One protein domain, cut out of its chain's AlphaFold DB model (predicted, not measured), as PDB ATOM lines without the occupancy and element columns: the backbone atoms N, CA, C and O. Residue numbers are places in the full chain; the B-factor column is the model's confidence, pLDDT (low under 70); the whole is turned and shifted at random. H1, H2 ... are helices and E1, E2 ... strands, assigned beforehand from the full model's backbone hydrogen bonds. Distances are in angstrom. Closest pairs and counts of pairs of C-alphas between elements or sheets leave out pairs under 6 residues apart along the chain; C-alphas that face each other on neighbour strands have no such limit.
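Overview. This is residues 31 to 94 of the 439 residues of an uncharacterized protein of Candidatus Roizmanbacteria bacterium CG_4_8_14_3_um_filter_36_10 (UniProt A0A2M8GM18). There is little regular structure here: one short helix, H1, packs over one face of a small hairpin of two short strands, E1 and E2, and loops make the rest. Loop residues 36 to 40 and 57 to 63 lie beyond H1, away from the hairpin. The 64 printed residues run H1, E1, E2, the strands antiparallel; the class is mixed, with only 14 residues in named elements. The whole is compact, radius of gyration of the C-alphas 11.8 A, spanning 31 by 27 by 15 A.

Along the chain. Find C-alpha 83 at (-11.835, 22.879, 35.338), where E1, residues 83 to 85, begins. E2, residues 88 to 90, ends at (-9.294, 25.228, 39.346). H1, residues 45 to 52, starts at (-23.659, 20.738, 40.609) and is 10.2 A long.

Arrangement. Look at N 83 and O 90, 2.9 A apart across the hairpin E1 and E2, whose directions differ by 149 degrees. H1's closest C-alphas to E1 are Cys 48 and Tyr 84, 5.7 A; to E2, Cys 51 and Cys 89, 5.5 A. In H1 every O i to N i+4 pair is within hydrogen-bond range.

Size, cuts and confidence. The printed part has no cut. The link from H1 to E1 is long, 30 residues. Residues 92 to 94 have pLDDT under 70.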
ATOM      1  N   ASP A  31     -24.919  18.231  30.948       94.06
ATOM      2  CA  ASP A  31     -23.834  19.216  31.065       94.06
ATOM      3  C   ASP A  31     -22.523  18.592  31.589       94.06
ATOM      4  O   ASP A  31     -22.474  17.434  32.013       94.06
ATOM      5  N   LEU A  32     -21.437  19.374  31.575       92.44
ATOM      6  CA  LEU A  32     -20.119  18.960  32.089       92.44
ATOM      7  C   LEU A  32     -20.085  18.776  33.615       92.44
ATOM      8  O   LEU A  32     -19.137  18.202  34.145       92.44
ATOM      9  N   CYS A  33     -21.116  19.242  34.316       93.94
ATOM     10  CA  CYS A  33     -21.294  19.064  35.751       93.94
ATOM     11  C   CYS A  33     -22.068  17.785  36.098       93.94
ATOM     12  O   CYS A  33     -22.300  17.512  37.278       93.94
ATOM     13  N   GLY A  34     -22.446  16.989  35.090       91.56
ATOM     14  CA  GLY A  34     -23.144  15.719  35.255       91.56
ATOM     15  C   GLY A  34     -24.650  15.857  35.480       91.56
ATOM     16  O   GLY A  34     -25.280  14.892  35.911       91.56
ATOM     17  N   TYR A  35     -25.248  17.024  35.220       95.06
ATOM     18  CA  TYR A  35     -26.700  17.174  35.253       95.06
ATOM     19  C   TYR A  35     -27.322  16.704  33.938       95.06
ATOM     20  O   TYR A  35     -27.063  17.275  32.880       95.06
ATOM     21  N   CYS A  36     -28.166  15.675  34.030       95.38
ATOM     22  CA  CYS A  36     -28.899  15.089  32.914       95.38
ATOM     23  C   CYS A  36     -30.378  14.951  33.322       95.38
ATOM     24  O   CYS A  36     -30.693  14.082  34.131       95.38
ATOM     25  N   PRO A  37     -31.309  15.790  32.841       91.88
ATOM     26  CA  PRO A  37     -32.733  15.602  33.113       91.88
ATOM     27  C   PRO A  37     -33.268  14.299  32.486       91.88
ATOM     28  O   PRO A  37     -32.870  13.961  31.370       91.88
ATOM     29  N   PRO A  38     -34.230  13.603  33.124       92.12
ATOM     30  CA  PRO A  38     -35.048  14.041  34.260       92.12
ATOM     31  C   PRO A  38     -34.433  13.808  35.651       92.12
ATOM     32  O   PRO A  38     -35.106  14.066  36.649       92.12
ATOM     33  N   GLN A  39     -33.200  13.309  35.752       92.50
ATOM     34  CA  GLN A  39     -32.557  13.049  37.038       92.50
ATOM     35  C   GLN A  39     -32.277  14.362  37.800       92.50
ATOM     36  O   GLN A  39     -32.002  15.393  37.178       92.50
ATOM     37  N   PRO A  40     -32.352  14.357  39.147       92.62
ATOM     38  CA  PRO A  40     -31.991  15.523  39.945       92.62
ATOM     39  C   PRO A  40     -30.505  15.858  39.779       92.62
ATOM     40  O   PRO A  40     -29.676  14.972  39.565       92.62
ATOM     41  N   ALA A  41     -30.167  17.143  39.903       92.81
ATOM     42  CA  ALA A  41     -28.783  17.594  39.837       92.81
ATOM     43  C   ALA A  41     -27.938  16.979  40.970       92.81
ATOM     44  O   ALA A  41     -28.428  16.852  42.100       92.81
ATOM     45  N   PRO A  42     -26.678  16.590  40.699       92.44
ATOM     46  CA  PRO A  42     -25.786  16.081  41.734       92.44
ATOM     47  C   PRO A  42     -25.506  17.153  42.797       92.44
ATOM     48  O   PRO A  42     -25.559  18.349  42.521       92.44
ATOM     49  N   GLN A  43     -25.153  16.740  44.019       93.12
ATOM     50  CA  GLN A  43     -24.903  17.670  45.136       93.12
ATOM     51  C   GLN A  43     -23.799  18.702  44.843       93.12
ATOM     52  O   GLN A  43     -23.829  19.810  45.364       93.12
ATOM     53  N   SER A  44     -22.832  18.347  43.998       92.44
ATOM     54  CA  SER A  44     -21.730  19.213  43.570       92.44
ATOM     55  C   SER A  44     -22.070  20.115  42.379       92.44
ATOM     56  O   SER A  44     -21.207  20.882  41.947       92.44
ATOM     57  N   TRP A  45     -23.287  20.025  41.829       94.75
ATOM     58  CA  TRP A  45     -23.659  20.738  40.609       94.75
ATOM     59  C   TRP A  45     -23.552  22.247  40.774       94.75
ATOM     60  O   TRP A  45     -22.991  22.893  39.904       94.75
ATOM     61  N   ASP A  46     -24.005  22.807  41.898       94.81
ATOM     62  CA  ASP A  46     -23.977  24.257  42.114       94.81
ATOM     63  C   ASP A  46     -22.545  24.819  42.086       94.81
ATOM     64  O   ASP A  46     -22.244  25.767  41.360       94.81
ATOM     65  N   SER A  47     -21.622  24.160  42.791       93.69
ATOM     66  CA  SER A  47     -20.195  24.496  42.796       93.69
ATOM     67  C   SER A  47     -19.550  24.330  41.417       93.69
ATOM     68  O   SER A  47     -18.750  25.170  40.999       93.69
ATOM     69  N   CYS A  48     -19.913  23.271  40.690       94.69
ATOM     70  CA  CYS A  48     -19.435  23.041  39.331       94.69
ATOM     71  C   CYS A  48     -19.968  24.086  38.349       94.69
ATOM     72  O   CYS A  48     -19.211  24.639  37.554       94.69
ATOM     73  N   ARG A  49     -21.254  24.416  38.446       94.94
ATOM     74  CA  ARG A  49     -21.929  25.423  37.636       94.94
ATOM     75  C   ARG A  49     -21.316  26.792  37.868       94.94
ATOM     76  O   ARG A  49     -20.947  27.448  36.907       94.94
ATOM     77  N   ASN A  50     -21.118  27.191  39.121       94.50
ATOM     78  CA  ASN A  50     -20.439  28.446  39.453       94.50
ATOM     79  C   ASN A  50     -19.007  28.502  38.885       94.50
ATOM     80  O   ASN A  50     -18.524  29.572  38.512       94.50
ATOM     81  N   CYS A  51     -18.332  27.353  38.787       92.88
ATOM     82  CA  CYS A  51     -17.004  27.250  38.195       92.88
ATOM     83  C   CYS A  51     -17.026  27.381  36.666       92.88
ATOM     84  O   CYS A  51     -16.335  28.231  36.106       92.88
ATOM     85  N   LEU A  52     -17.797  26.525  35.995       93.44
ATOM     86  CA  LEU A  52     -17.751  26.342  34.546       93.44
ATOM     87  C   LEU A  52     -18.695  27.283  33.788       93.44
ATOM     88  O   LEU A  52     -18.400  27.642  32.650       93.44
ATOM     89  N   TYR A  53     -19.784  27.712  34.425       93.75
ATOM     90  CA  TYR A  53     -20.885  28.490  33.852       93.75
ATOM     91  C   TYR A  53     -21.340  29.625  34.803       93.75
ATOM     92  O   TYR A  53     -22.492  29.659  35.234       93.75
ATOM     93  N   PRO A  54     -20.483  30.601  35.153       90.06
ATOM     94  CA  PRO A  54     -20.804  31.628  36.154       90.06
ATOM     95  C   PRO A  54     -21.963  32.568  35.764       90.06
ATOM     96  O   PRO A  54     -22.407  33.358  36.590       90.06
ATOM     97  N   GLY A  55     -22.436  32.510  34.514       89.12
ATOM     98  CA  GLY A  55     -23.517  33.348  33.989       89.12
ATOM     99  C   GLY A  55     -24.900  32.693  33.940       89.12
ATOM    100  O   GLY A  55     -25.827  33.347  33.478       89.12
ATOM    101  N   ILE A  56     -25.044  31.435  34.372       92.31
ATOM    102  CA  ILE A  56     -26.341  30.737  34.360       92.31
ATOM    103  C   ILE A  56     -26.950  30.658  35.761       92.31
ATOM    104  O   ILE A  56     -26.237  30.750  36.764       92.31
ATOM    105  N   SER A  57     -28.264  30.466  35.829       92.75
ATOM    106  CA  SER A  57     -29.051  30.364  37.058       92.75
ATOM    107  C   SER A  57     -28.556  29.268  38.012       92.75
ATOM    108  O   SER A  57     -28.052  28.222  37.602       92.75
ATOM    109  N   SER A  58     -28.740  29.499  39.316       92.31
ATOM    110  CA  SER A  58     -28.522  28.500  40.374       92.31
ATOM    111  C   SER A  58     -29.617  27.444  40.454       92.31
ATOM    112  O   SER A  58     -29.486  26.479  41.201       92.31
ATOM    113  N   ASP A  59     -30.711  27.638  39.724       93.31
ATOM    114  CA  ASP A  59     -31.824  26.705  39.687       93.31
ATOM    115  C   ASP A  59     -31.660  25.729  38.503       93.31
ATOM    116  O   ASP A  59     -31.842  26.137  37.350       93.31
ATOM    117  N   PRO A  60     -31.362  24.437  38.748       90.00
ATOM    118  CA  PRO A  60     -31.178  23.451  37.685       90.00
ATOM    119  C   PRO A  60     -32.457  23.213  36.867       90.00
ATOM    120  O   PRO A  60     -32.379  22.759  35.725       90.00
ATOM    121  N   THR A  61     -33.641  23.558  37.391       91.12
ATOM    122  CA  THR A  61     -34.913  23.382  36.667       91.12
ATOM    123  C   THR A  61     -35.037  24.293  35.445       91.12
ATOM    124  O   THR A  61     -35.764  23.957  34.507       91.12
ATOM    125  N   THR A  62     -34.273  25.389  35.411       91.81
ATOM    126  CA  THR A  62     -34.197  26.315  34.270       91.81
ATOM    127  C   THR A  62     -33.520  25.698  33.045       91.81
ATOM    128  O   THR A  62     -33.744  26.163  31.929       91.81
ATOM    129  N   LYS A  63     -32.728  24.627  33.231       92.25
ATOM    130  CA  LYS A  63     -31.993  23.909  32.171       92.25
ATOM    131  C   LYS A  63     -31.061  24.798  31.339       92.25
ATOM    132  O   LYS A  63     -30.689  24.430  30.226       92.25
ATOM    133  N   GLU A  64     -30.643  25.939  31.880       92.69
ATOM    134  CA  GLU A  64     -29.764  26.878  31.179       92.69
ATOM    135  C   GLU A  64     -28.389  26.273  30.860       92.69
ATOM    136  O   GLU A  64     -27.817  26.611  29.831       92.69
ATOM    137  N   SER A  65     -27.888  25.325  31.669       91.56
ATOM    138  CA  SER A  65     -26.598  24.646  31.431       91.56
ATOM    139  C   SER A  65     -26.596  23.714  30.218       91.56
ATOM    140  O   SER A  65     -25.532  23.351  29.719       91.56
ATOM    141  N   ILE A  66     -27.777  23.336  29.730       94.06
ATOM    142  CA  ILE A  66     -27.964  22.409  28.609       94.06
ATOM    143  C   ILE A  66     -28.761  23.038  27.460       94.06
ATOM    144  O   ILE A  66     -29.063  22.347  26.492       94.06
ATOM    145  N   LEU A  67     -29.134  24.316  27.541       93.94
ATOM    146  CA  LEU A  67     -29.927  24.983  26.509       93.94
ATOM    147  C   LEU A  67     -29.090  25.181  25.236       93.94
ATOM    148  O   LEU A  67     -28.080  25.877  25.256       93.94
ATOM    149  N   ILE A  68     -29.514  24.576  24.123       91.69
ATOM    150  CA  ILE A  68     -28.831  24.709  22.832       91.69
ATOM    151  C   ILE A  68     -29.307  25.993  22.159       91.69
ATOM    152  O   ILE A  68     -30.509  26.183  21.952       91.69
ATOM    153  N   ASP A  69     -28.362  26.845  21.767       89.31
ATOM    154  CA  ASP A  69     -28.668  28.041  20.988       89.31
ATOM    155  C   ASP A  69     -29.229  27.640  19.606       89.31
ATOM    156  O   ASP A  69     -28.562  26.919  18.854       89.31
ATOM    157  N   PRO A  70     -30.448  28.084  19.241       86.88
ATOM    158  CA  PRO A  70     -31.074  27.725  17.973       86.88
ATOM    159  C   PRO A  70     -30.322  28.250  16.741       86.88
ATOM    160  O   PRO A  70     -30.542  27.723  15.651       86.88
ATOM    161  N   VAL A  71     -29.463  29.266  16.888       87.38
ATOM    162  CA  VAL A  71     -28.705  29.863  15.779       87.38
ATOM    163  C   VAL A  71     -27.384  29.131  15.559       87.38
ATOM    164  O   VAL A  71     -27.078  28.742  14.433       87.38
ATOM    165  N   SER A  72     -26.605  28.917  16.622       88.75
ATOM    166  CA  SER A  72     -25.288  28.268  16.534       88.75
ATOM    167  C   SER A  72     -25.325  26.742  16.667       88.75
ATOM    168  O   SER A  72     -24.307  26.087  16.439       88.75
ATOM    169  N   ASN A  73     -26.468  26.164  17.056       88.75
ATOM    170  CA  ASN A  73     -26.633  24.739  17.367       88.75
ATOM    171  C   ASN A  73     -25.556  24.210  18.338       88.75
ATOM    172  O   ASN A  73     -25.150  23.050  18.266       88.75
ATOM    173  N   SER A  74     -25.076  25.082  19.227       88.56
ATOM    174  CA  SER A  74     -24.014  24.798  20.187       88.56
ATOM    175  C   SER A  74     -24.572  24.820  21.609       88.56
ATOM    176  O   SER A  74     -25.467  25.604  21.930       88.56
ATOM    177  N   ALA A  75     -24.061  23.926  22.455       87.44
ATOM    178  CA  ALA A  75     -24.348  23.939  23.885       87.44
ATOM    179  C   ALA A  75     -23.616  25.115  24.568       87.44
ATOM    180  O   ALA A  75     -22.644  25.629  24.002       87.44
ATOM    181  N   PRO A  76     -24.031  25.529  25.780       88.88
ATOM    182  CA  PRO A  76     -23.349  26.577  26.529       88.88
ATOM    183  C   PRO A  76     -21.867  26.235  26.705       88.88
ATOM    184  O   PRO A  76     -21.509  25.161  27.196       88.88
ATOM    185  N   THR A  77     -20.992  27.140  26.276       88.25
ATOM    186  CA  THR A  77     -19.543  26.954  26.379       88.25
ATOM    187  C   THR A  77     -19.076  27.253  27.796       88.25
ATOM    188  O   THR A  77     -19.499  28.241  28.399       88.25
ATOM    189  N   THR A  78     -18.178  26.425  28.323       90.12
ATOM    190  CA  THR A  78     -17.553  26.681  29.622       90.12
ATOM    191  C   THR A  78     -16.597  27.863  29.556       90.12
ATOM    192  O   THR A  78     -16.087  28.214  28.490       90.12
ATOM    193  N   VAL A  79     -16.316  28.463  30.713       87.56
ATOM    194  CA  VAL A  79     -15.245  29.457  30.837       87.56
ATOM    195  C   VAL A  79     -13.909  28.800  30.463       87.56
ATOM    196  O   VAL A  79     -13.489  27.857  31.146       87.56
ATOM    197  N   PRO A  80     -13.213  29.282  29.415       81.12
ATOM    198  CA  PRO A  80     -11.918  28.741  29.028       81.12
ATOM    199  C   PRO A  80     -10.930  28.804  30.191       81.12
ATOM    200  O   PRO A  80     -10.843  29.805  30.901       81.12
ATOM    201  N   GLY A  81     -10.176  27.726  30.393       74.56
ATOM    202  CA  GLY A  81      -9.180  27.660  31.460       74.56
ATOM    203  C   GLY A  81      -9.715  27.245  32.834       74.56
ATOM    204  O   GLY A  81      -8.914  27.088  33.750       74.56
ATOM    205  N   LYS A  82     -11.028  27.037  32.995       83.31
ATOM    206  CA  LYS A  82     -11.598  26.515  34.240       83.31
ATOM    207  C   LYS A  82     -11.895  25.027  34.135       83.31
ATOM    208  O   LYS A  82     -12.481  24.561  33.162       83.31
ATOM    209  N   GLN A  83     -11.505  24.288  35.165       83.94
ATOM    210  CA  GLN A  83     -11.835  22.879  35.338       83.94
ATOM    211  C   GLN A  83     -12.408  22.671  36.735       83.94
ATOM    212  O   GLN A  83     -11.861  23.164  37.721       83.94
ATOM    213  N   TYR A  84     -13.513  21.938  36.826       85.62
ATOM    214  CA  TYR A  84     -14.082  21.544  38.106       85.62
ATOM    215  C   TYR A  84     -13.651  20.116  38.429       85.62
ATOM    216  O   TYR A  84     -13.910  19.192  37.661       85.62
ATOM    217  N   THR A  85     -12.973  19.940  39.559       83.44
ATOM    218  CA  THR A  85     -12.487  18.636  40.026       83.44
ATOM    219  C   THR A  85     -13.054  18.332  41.411       83.44
ATOM    220  O   THR A  85     -13.714  19.168  42.025       83.44
ATOM    221  N   TYR A  86     -12.753  17.149  41.953       79.00
ATOM    222  CA  TYR A  86     -13.069  16.833  43.349       79.00
ATOM    223  C   TYR A  86     -12.423  17.815  44.350       79.00
ATOM    224  O   TYR A  86     -12.938  18.002  45.447       79.00
ATOM    225  N   LEU A  87     -11.330  18.485  43.964       72.19
ATOM    226  CA  LEU A  87     -10.666  19.516  44.772       72.19
ATOM    227  C   LEU A  87     -11.343  20.896  44.669       72.19
ATOM    228  O   LEU A  87     -10.885  21.848  45.297       72.19
ATOM    229  N   GLY A  88     -12.421  21.017  43.889       82.12
ATOM    230  CA  GLY A  88     -13.118  22.269  43.614       82.12
ATOM    231  C   GLY A  88     -12.770  22.862  42.247       82.12
ATOM    232  O   GLY A  88     -12.282  22.173  41.345       82.12
ATOM    233  N   CYS A  89     -13.074  24.150  42.083       85.19
ATOM    234  CA  CYS A  89     -12.811  24.890  40.852       85.19
ATOM    235  C   CYS A  89     -11.332  25.273  40.747       85.19
ATOM    236  O   CYS A  89     -10.799  25.933  41.637       85.19
ATOM    237  N   ILE A  90     -10.688  24.902  39.646       80.62
ATOM    238  CA  ILE A  90      -9.294  25.228  39.346       80.62
ATOM    239  C   ILE A  90      -9.288  26.129  38.105       80.62
ATOM    240  O   ILE A  90      -9.907  25.778  37.101       80.62
ATOM    241  N   GLY A  91      -8.616  27.287  38.172       70.00
ATOM    242  CA  GLY A  91      -8.461  28.190  37.018       70.00
ATOM    243  C   GLY A  91      -8.666  29.689  37.277       70.00
ATOM    244  O   GLY A  91      -9.137  30.398  36.386       70.00
ATOM    245  N   GLU A  92      -8.363  30.209  38.471       54.22
ATOM    246  CA  GLU A  92      -8.320  31.666  38.676       54.22
ATOM    247  C   GLU A  92      -7.054  32.263  38.046       54.22
ATOM    248  O   GLU A  92      -5.980  32.257  38.640       54.22
ATOM    249  N   GLY A  93      -7.204  32.784  36.826       54.50
ATOM    250  CA  GLY A  93      -6.161  33.514  36.105       54.50
ATOM    251  C   GLY A  93      -5.297  32.615  35.219       54.50
ATOM    252  O   GLY A  93      -4.686  31.661  35.682       54.50
ATOM    253  N   THR A  94      -5.253  32.956  33.927       42.84
ATOM    254  CA  THR A  94      -4.428  32.349  32.860       42.84
ATOM    255  C   THR A  94      -4.715  30.874  32.541       42.84
ATOM    256  O   THR A  94      -4.006  29.965  32.948       42.84
TER     257      THR A  94